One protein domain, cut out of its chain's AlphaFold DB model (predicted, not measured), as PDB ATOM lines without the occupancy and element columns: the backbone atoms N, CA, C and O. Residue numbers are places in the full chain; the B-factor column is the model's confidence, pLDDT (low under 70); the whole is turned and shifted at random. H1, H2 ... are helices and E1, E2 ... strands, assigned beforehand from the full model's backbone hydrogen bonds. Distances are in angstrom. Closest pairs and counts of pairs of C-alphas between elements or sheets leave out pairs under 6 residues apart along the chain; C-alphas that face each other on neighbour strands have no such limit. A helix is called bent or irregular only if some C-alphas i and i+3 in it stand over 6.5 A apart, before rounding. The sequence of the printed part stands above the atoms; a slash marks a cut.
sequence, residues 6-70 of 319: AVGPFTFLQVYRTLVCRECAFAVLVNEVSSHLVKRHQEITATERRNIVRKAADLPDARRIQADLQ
ATOM      1  N   ALA A   6      47.077  36.443   9.000       87.69
ATOM      2  CA  ALA A   6      46.325  37.266   9.942       87.69
ATOM      3  C   ALA A   6      45.234  38.079   9.226       87.69
ATOM      4  O   ALA A   6      45.505  38.856   8.311       87.69
ATOM      5  N   VAL A   7      43.990  37.948   9.688       88.06
ATOM      6  CA  VAL A   7      42.828  38.691   9.191       88.06
ATOM      7  C   VAL A   7      42.118  39.351  10.373       88.06
ATOM      8  O   VAL A   7      41.216  38.781  10.986       88.06
ATOM      9  N   GLY A   8      42.543  40.566  10.733       87.38
ATOM     10  CA  GLY A   8      42.013  41.273  11.906       87.38
ATOM     11  C   GLY A   8      42.252  40.471  13.198       87.38
ATOM     12  O   GLY A   8      43.380  40.034  13.417       87.38
ATOM     13  N   PRO A   9      41.240  40.217  14.052       91.44
ATOM     14  CA  PRO A   9      41.406  39.395  15.258       91.44
ATOM     15  C   PRO A   9      41.531  37.887  14.966       91.44
ATOM     16  O   PRO A   9      41.711  37.094  15.895       91.44
ATOM     17  N   PHE A  10      41.450  37.472  13.698       93.00
ATOM     18  CA  PHE A  10      41.521  36.073  13.291       93.00
ATOM     19  C   PHE A  10      42.894  35.692  12.740       93.00
ATOM     20  O   PHE A  10      43.550  36.481  12.062       93.00
ATOM     21  N   THR A  11      43.276  34.442  12.973       92.25
ATOM     22  CA  THR A  11      44.383  33.767  12.295       92.25
ATOM     23  C   THR A  11      43.809  32.662  11.416       92.25
ATOM     24  O   THR A  11      43.035  31.832  11.895       92.25
ATOM     25  N   PHE A  12      44.155  32.643  10.133       91.44
ATOM     26  CA  PHE A  12      43.782  31.565   9.228       91.44
ATOM     27  C   PHE A  12      44.780  30.417   9.335       91.44
ATOM     28  O   PHE A  12      45.949  30.576   8.990       91.44
ATOM     29  N   LEU A  13      44.297  29.255   9.779       88.31
ATOM     30  CA  LEU A  13      45.087  28.031   9.833       88.31
ATOM     31  C   LEU A  13      44.896  27.258   8.529       88.31
ATOM     32  O   LEU A  13      43.913  26.527   8.371       88.31
ATOM     33  N   GLN A  14      45.837  27.408   7.597       85.75
ATOM     34  CA  GLN A  14      45.733  26.859   6.241       85.75
ATOM     35  C   GLN A  14      45.544  25.333   6.226       85.75
ATOM     36  O   GLN A  14      44.709  24.826   5.478       85.75
ATOM     37  N   VAL A  15      46.227  24.612   7.123       83.94
ATOM     38  CA  VAL A  15      46.116  23.148   7.286       83.94
ATOM     39  C   VAL A  15      44.675  22.708   7.555       83.94
ATOM     40  O   VAL A  15      44.194  21.719   7.003       83.94
ATOM     41  N   TYR A  16      43.957  23.463   8.386       84.00
ATOM     42  CA  TYR A  16      42.582  23.147   8.780       84.00
ATOM     43  C   TYR A  16      41.538  23.879   7.933       84.00
ATOM     44  O   TYR A  16      40.353  23.521   7.976       84.00
ATOM     45  N   ARG A  17      41.981  24.862   7.136       88.62
ATOM     46  CA  ARG A  17      41.161  25.747   6.302       88.62
ATOM     47  C   ARG A  17      40.113  26.509   7.113       88.62
ATOM     48  O   ARG A  17      38.979  26.701   6.671       88.62
ATOM     49  N   THR A  18      40.464  26.904   8.335       88.69
ATOM     50  CA  THR A  18      39.554  27.559   9.282       88.69
ATOM     51  C   THR A  18      40.182  28.808   9.886       88.69
ATOM     52  O   THR A  18      41.398  28.904  10.045       88.69
ATOM     53  N   LEU A  19      39.334  29.779  10.227       91.25
ATOM     54  CA  LEU A  19      39.734  30.994  10.932       91.25
ATOM     55  C   LEU A  19      39.627  30.758  12.433       91.25
ATOM     56  O   LEU A  19      38.594  30.288  12.900       91.25
ATOM     57  N   VAL A  20      40.651  31.110  13.200       91.88
ATOM     58  CA  VAL A  20      40.643  31.048  14.664       91.88
ATOM     59  C   VAL A  20      40.682  32.457  15.228       91.88
ATOM     60  O   VAL A  20      41.584  33.230  14.920       91.88
ATOM     61  N   CYS A  21      39.703  32.803  16.060       93.62
ATOM     62  CA  CYS A  21      39.715  34.073  16.777       93.62
ATOM     63  C   CYS A  21      40.729  34.006  17.924       93.62
ATOM     64  O   CYS A  21      40.618  33.127  18.780       93.62
ATOM     65  N   ARG A  22      41.678  34.944  17.969       90.25
ATOM     66  CA  ARG A  22      42.764  34.956  18.963       90.25
ATOM     67  C   ARG A  22      42.293  35.276  20.383       90.25
ATOM     68  O   ARG A  22      42.834  34.727  21.333       90.25
ATOM     69  N   GLU A  23      41.264  36.106  20.527       88.94
ATOM     70  CA  GLU A  23      40.711  36.484  21.839       88.94
ATOM     71  C   GLU A  23      39.706  35.449  22.353       88.94
ATOM     72  O   GLU A  23      39.740  35.031  23.506       88.94
ATOM     73  N   CYS A  24      38.804  34.989  21.480       88.62
ATOM     74  CA  CYS A  24      37.789  34.008  21.853       88.62
ATOM     75  C   CYS A  24      38.324  32.565  21.894       88.62
ATOM     76  O   CYS A  24      37.674  31.685  22.462       88.62
ATOM     77  N   ALA A  25      39.484  32.322  21.284       89.75
ATOM     78  CA  ALA A  25      40.206  31.057  21.263       89.75
ATOM     79  C   ALA A  25      39.411  29.864  20.686       89.75
ATOM     80  O   ALA A  25      39.496  28.730  21.173       89.75
ATOM     81  N   PHE A  26      38.604  30.110  19.648       89.56
ATOM     82  CA  PHE A  26      37.884  29.072  18.905       89.56
ATOM     83  C   PHE A  26      37.785  29.386  17.410       89.56
ATOM     84  O   PHE A  26      37.952  30.532  16.983       89.56
ATOM     85  N   ALA A  27      37.509  28.348  16.621       89.94
ATOM     86  CA  ALA A  27      37.385  28.443  15.177       89.94
ATOM     87  C   ALA A  27      36.005  28.949  14.737       89.94
ATOM     88  O   ALA A  27      34.978  28.569  15.304       89.94
ATOM     89  N   VAL A  28      35.997  29.772  13.694       90.69
ATOM     90  CA  VAL A  28      34.832  30.426  13.097       90.69
ATOM     91  C   VAL A  28      34.863  30.189  11.585       90.69
ATOM     92  O   VAL A  28      35.928  30.170  10.968       90.69
ATOM     93  N   LEU A  29      33.694  29.966  10.987       90.94
ATOM     94  CA  LEU A  29      33.548  29.849   9.534       90.94
ATOM     95  C   LEU A  29      33.479  31.234   8.887       90.94
ATOM     96  O   LEU A  29      32.997  32.176   9.514       90.94
ATOM     97  N   VAL A  30      33.882  31.358   7.620       91.38
ATOM     98  CA  VAL A  30      33.925  32.658   6.915       91.38
ATOM     99  C   VAL A  30      32.587  33.407   6.996       91.38
ATOM    100  O   VAL A  30      32.560  34.581   7.360       91.38
ATOM    101  N   ASN A  31      31.460  32.726   6.762       90.31
ATOM    102  CA  ASN A  31      30.140  33.367   6.774       90.31
ATOM    103  C   ASN A  31      29.675  33.762   8.189       90.31
ATOM    104  O   ASN A  31      28.802  34.613   8.349       90.31
ATOM    105  N   GLU A  32      30.266  33.174   9.230       89.31
ATOM    106  CA  GLU A  32      29.947  33.477  10.625       89.31
ATOM    107  C   GLU A  32      30.801  34.619  11.193       89.31
ATOM    108  O   GLU A  32      30.430  35.173  12.230       89.31
ATOM    109  N   VAL A  33      31.882  35.030  10.514       91.75
ATOM    110  CA  VAL A  33      32.803  36.093  10.961       91.75
ATOM    111  C   VAL A  33      32.055  37.372  11.326       91.75
ATOM    112  O   VAL A  33      32.257  37.909  12.412       91.75
ATOM    113  N   SER A  34      31.134  37.826  10.469       91.56
ATOM    114  CA  SER A  34      30.343  39.033  10.738       91.56
ATOM    115  C   SER A  34      29.539  38.893  12.035       91.56
ATOM    116  O   SER A  34      29.638  39.729  12.933       91.56
ATOM    117  N   SER A  35      28.805  37.784  12.180       91.88
ATOM    118  CA  SER A  35      27.989  37.503  13.367       91.88
ATOM    119  C   SER A  35      28.815  37.357  14.650       91.88
ATOM    120  O   SER A  35      28.370  37.766  15.722       91.88
ATOM    121  N   HIS A  36      30.025  36.799  14.543       92.00
ATOM    122  CA  HIS A  36      30.957  36.646  15.655       92.00
ATOM    123  C   HIS A  36      31.467  38.008  16.117       92.00
ATOM    124  O   HIS A  36      31.406  38.300  17.309       92.00
ATOM    125  N   LEU A  37      31.884  38.862  15.178       92.44
ATOM    126  CA  LEU A  37      32.329  40.226  15.459       92.44
ATOM    127  C   LEU A  37      31.225  41.040  16.147       92.44
ATOM    128  O   LEU A  37      31.481  41.626  17.189       92.44
ATOM    129  N   VAL A  38      29.977  40.980  15.660       91.75
ATOM    130  CA  VAL A  38      28.830  41.664  16.303       91.75
ATOM    131  C   VAL A  38      28.671  41.247  17.769       91.75
ATOM    132  O   VAL A  38      28.417  42.080  18.632       91.75
ATOM    133  N   LYS A  39      28.771  39.943  18.052       91.50
ATOM    134  CA  LYS A  39      28.425  39.386  19.365       91.50
ATOM    135  C   LYS A  39      29.567  39.430  20.371       91.50
ATOM    136  O   LYS A  39      29.298  39.481  21.566       91.50
ATOM    137  N   ARG A  40      30.814  39.308  19.912       89.88
ATOM    138  CA  ARG A  40      31.995  39.112  20.769       89.88
ATOM    139  C   ARG A  40      33.017  40.244  20.693       89.88
ATOM    140  O   ARG A  40      33.820  40.335  21.606       89.88
ATOM    141  N   HIS A  41      32.963  41.092  19.664       89.50
ATOM    142  CA  HIS A  41      33.890  42.210  19.464       89.50
ATOM    143  C   HIS A  41      33.116  43.485  19.105       89.50
ATOM    144  O   HIS A  41      33.185  43.989  17.981       89.50
ATOM    145  N   GLN A  42      32.334  43.989  20.064       88.44
ATOM    146  CA  GLN A  42      31.492  45.177  19.866       88.44
ATOM    147  C   GLN A  42      32.312  46.446  19.595       88.44
ATOM    148  O   GLN A  42      31.818  47.352  18.933       88.44
ATOM    149  N   GLU A  43      33.570  46.466  20.038       89.44
ATOM    150  CA  GLU A  43      34.525  47.563  19.839       89.44
ATOM    151  C   GLU A  43      34.937  47.744  18.369       89.44
ATOM    152  O   GLU A  43      35.348  48.829  17.970       89.44
ATOM    153  N   ILE A  44      34.792  46.710  17.530       89.81
ATOM    154  CA  ILE A  44      35.169  46.782  16.114       89.81
ATOM    155  C   ILE A  44      34.090  47.519  15.324       89.81
ATOM    156  O   ILE A  44      32.932  47.075  15.236       89.81
ATOM    157  N   THR A  45      34.510  48.601  14.667       91.50
ATOM    158  CA  THR A  45      33.631  49.485  13.898       91.50
ATOM    159  C   THR A  45      32.983  48.771  12.707       91.50
ATOM    160  O   THR A  45      33.473  47.767  12.181       91.50
ATOM    161  N   ALA A  46      31.859  49.304  12.218       90.38
ATOM    162  CA  ALA A  46      31.147  48.722  11.076       90.38
ATOM    163  C   ALA A  46      31.985  48.710   9.781       90.38
ATOM    164  O   ALA A  46      31.802  47.836   8.929       90.38
ATOM    165  N   THR A  47      32.889  49.677   9.608       91.19
ATOM    166  CA  THR A  47      33.783  49.769   8.444       91.19
ATOM    167  C   THR A  47      34.895  48.728   8.525       91.19
ATOM    168  O   THR A  47      35.094  47.966   7.578       91.19
ATOM    169  N   GLU A  48      35.557  48.606   9.677       91.62
ATOM    170  CA  GLU A  48      36.574  47.573   9.901       91.62
ATOM    171  C   GLU A  48      35.985  46.168   9.795       91.62
ATOM    172  O   GLU A  48      36.578  45.297   9.163       91.62
ATOM    173  N   ARG A  49      34.777  45.950  10.324       91.81
ATOM    174  CA  ARG A  49      34.056  44.679  10.198       91.81
ATOM    175  C   ARG A  49      33.839  44.286   8.743       91.81
ATOM    176  O   ARG A  49      34.103  43.141   8.384       91.81
ATOM    177  N   ARG A  50      33.395  45.223   7.899       91.81
ATOM    178  CA  ARG A  50      33.231  44.990   6.453       91.81
ATOM    179  C   ARG A  50      34.563  44.631   5.796       91.81
ATOM    180  O   ARG A  50      34.614  43.670   5.031       91.81
ATOM    181  N   ASN A  51      35.643  45.325   6.155       93.38
ATOM    182  CA  ASN A  51      36.984  45.025   5.653       93.38
ATOM    183  C   ASN A  51      37.473  43.630   6.082       93.38
ATOM    184  O   ASN A  51      38.020  42.899   5.260       93.38
ATOM    185  N   ILE A  52      37.251  43.234   7.340       92.50
ATOM    186  CA  ILE A  52      37.619  41.907   7.862       92.50
ATOM    187  C   ILE A  52      36.819  40.810   7.158       92.50
ATOM    188  O   ILE A  52      37.399  39.813   6.738       92.50
ATOM    189  N   VAL A  53      35.506  40.993   6.992       93.19
ATOM    190  CA  VAL A  53      34.639  40.026   6.300       93.19
ATOM    191  C   VAL A  53      35.061  39.858   4.843       93.19
ATOM    192  O   VAL A  53      35.145  38.727   4.372       93.19
ATOM    193  N   ARG A  54      35.389  40.953   4.147       92.81
ATOM    194  CA  ARG A  54      35.905  40.900   2.774       92.81
ATOM    195  C   ARG A  54      37.229  40.137   2.705       92.81
ATOM    196  O   ARG A  54      37.314  39.159   1.977       92.81
ATOM    197  N   LYS A  55      38.213  40.494   3.538       92.00
ATOM    198  CA  LYS A  55      39.501  39.780   3.600       92.00
ATOM    199  C   LYS A  55      39.334  38.293   3.928       92.00
ATOM    200  O   LYS A  55      40.031  37.465   3.360       92.00
ATOM    201  N   ALA A  56      38.412  37.944   4.826       90.31
ATOM    202  CA  ALA A  56      38.094  36.552   5.141       90.31
ATOM    203  C   ALA A  56      37.425  35.821   3.964       90.31
ATOM    204  O   ALA A  56      37.654  34.628   3.782       90.31
ATOM    205  N   ALA A  57      36.608  36.519   3.170       90.50
ATOM    206  CA  ALA A  57      35.979  35.969   1.973       90.50
ATOM    207  C   ALA A  57      36.970  35.760   0.818       90.50
ATOM    208  O   ALA A  57      36.759  34.834   0.032       90.50
ATOM    209  N   ASP A  58      38.032  36.564   0.757       91.38
ATOM    210  CA  ASP A  58      39.100  36.479  -0.245       91.38
ATOM    211  C   ASP A  58      40.079  35.316   0.020       91.38
ATOM    212  O   ASP A  58      40.885  34.976  -0.844       91.38
ATOM    213  N   LEU A  59      40.017  34.670   1.193       87.50
ATOM    214  CA  LEU A  59      40.875  33.527   1.506       87.50
ATOM    215  C   LEU A  59      40.514  32.305   0.637       87.50
ATOM    216  O   LEU A  59      39.373  31.822   0.703       87.50
ATOM    217  N   PRO A  60      41.475  31.755  -0.131       80.50
ATOM    218  CA  PRO A  60      41.253  30.538  -0.897       80.50
ATOM    219  C   PRO A  60      41.078  29.342   0.046       80.50
ATOM    220  O   PRO A  60      41.675  29.278   1.121       80.50
ATOM    221  N   ASP A  61      40.229  28.394  -0.354       83.88
ATOM    222  CA  ASP A  61      39.941  27.139   0.355       83.88
ATOM    223  C   ASP A  61      39.366  27.248   1.778       83.88
ATOM    224  O   ASP A  61      39.114  26.217   2.408       83.88
ATOM    225  N   ALA A  62      39.114  28.451   2.299       86.12
ATOM    226  CA  ALA A  62      38.541  28.633   3.627       86.12
ATOM    227  C   ALA A  62      37.118  28.056   3.715       86.12
ATOM    228  O   ALA A  62      36.271  28.314   2.859       86.12
ATOM    229  N   ARG A  63      36.829  27.302   4.784       86.62
ATOM    230  CA  ARG A  63      35.495  26.724   5.020       86.62
ATOM    231  C   ARG A  63      34.487  27.831   5.336       86.62
ATOM    232  O   ARG A  63      34.669  28.607   6.280       86.62
ATOM    233  N   ARG A  64      33.408  27.894   4.556       87.75
ATOM    234  CA  ARG A  64      32.432  28.993   4.570       87.75
ATOM    235  C   ARG A  64      31.167  28.633   5.330       87.75
ATOM    236  O   ARG A  64      30.652  29.474   6.066       87.75
ATOM    237  N   ILE A  65      30.690  27.398   5.183       86.44
ATOM    238  CA  ILE A  65      29.425  26.921   5.754       86.44
ATOM    239  C   ILE A  65      29.594  25.638   6.567       86.44
ATOM    240  O   ILE A  65      30.593  24.931   6.474       86.44
ATOM    241  N   GLN A  66      28.587  25.313   7.381       83.94
ATOM    242  CA  GLN A  66      28.608  24.111   8.217       83.94
ATOM    243  C   GLN A  66      28.662  22.816   7.386       83.94
ATOM    244  O   GLN A  66      29.225  21.827   7.851       83.94
ATOM    245  N   ALA A  67      28.112  22.815   6.167       83.06
ATOM    246  CA  ALA A  67      28.211  21.671   5.260       83.06
ATOM    247  C   ALA A  67      29.670  21.358   4.890       83.06
ATOM    248  O   ALA A  67      30.032  20.187   4.825       83.06
ATOM    249  N   ASP A  68      30.534  22.377   4.805       82.12
ATOM    250  CA  ASP A  68      31.965  22.209   4.533       82.12
ATOM    251  C   ASP A  68      32.683  21.476   5.670       82.12
ATOM    252  O   ASP A  68      33.829  21.079   5.513       82.12
ATOM    253  N   LEU A  69      32.059  21.290   6.836       79.50
ATOM    254  CA  LEU A  69      32.628  20.505   7.932       79.50
ATOM    255  C   LEU A  69      32.368  18.996   7.780       79.50
ATOM    256  O   LEU A  69      32.968  18.204   8.515       79.50
ATOM    257  N   GLN A  70      31.514  18.572   6.839       71.75
ATOM    258  CA  GLN A  70      31.322  17.160   6.503       71.75
ATOM    259  C   GLN A  70      32.565  16.647   5.757       71.75
ATOM    260  O   GLN A  70      32.714  16.843   4.560       71.75
TER     261      GLN A  70
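This is residues 6 to 70 of the 319 residues of the protein "C2H2-type zinc-finger domain-containing protein" of Pochonia chlamydosporia 170 (UniProt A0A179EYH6). H1 covers one face of a small sheet, two layers; H2 folds back beside H1, H3 lies apart. The printed part has 65 residues, mixed class, with an antiparallel meander E1 E2 E3, each strand beside the one before, then H1 H2 H3. It is compact: radius of gyration of the C-alphas 10.9 A, spans 32 by 22 by 20 A.

Find E1, residues 10 to 13, from C-alpha 10 at (41.521, 36.073, 13.291); E2 is 18 to 21, E3 26 to 28. H1, 30 to 40, is only just irregular: C-alphas 31 and 34 are 6.9 A apart. H2, 46 to 57, is 16.4 A long; H3, 66 to 69, ends at (32.628, 20.505, 7.932).

Look for N 11 and O 20, 2.9 A, between E1 and E2, N 28 and O 19, 2.8 A, between E2 and E3. H1 and H2, a helical hairpin, touch, closest at C-alphas 30 and 56, 6.0 A. Every O i to N i+4 pair of H2 is within hydrogen-bond range, 5 of 7 in H1.

The printed part has no cut, no long link, no pLDDT under 70.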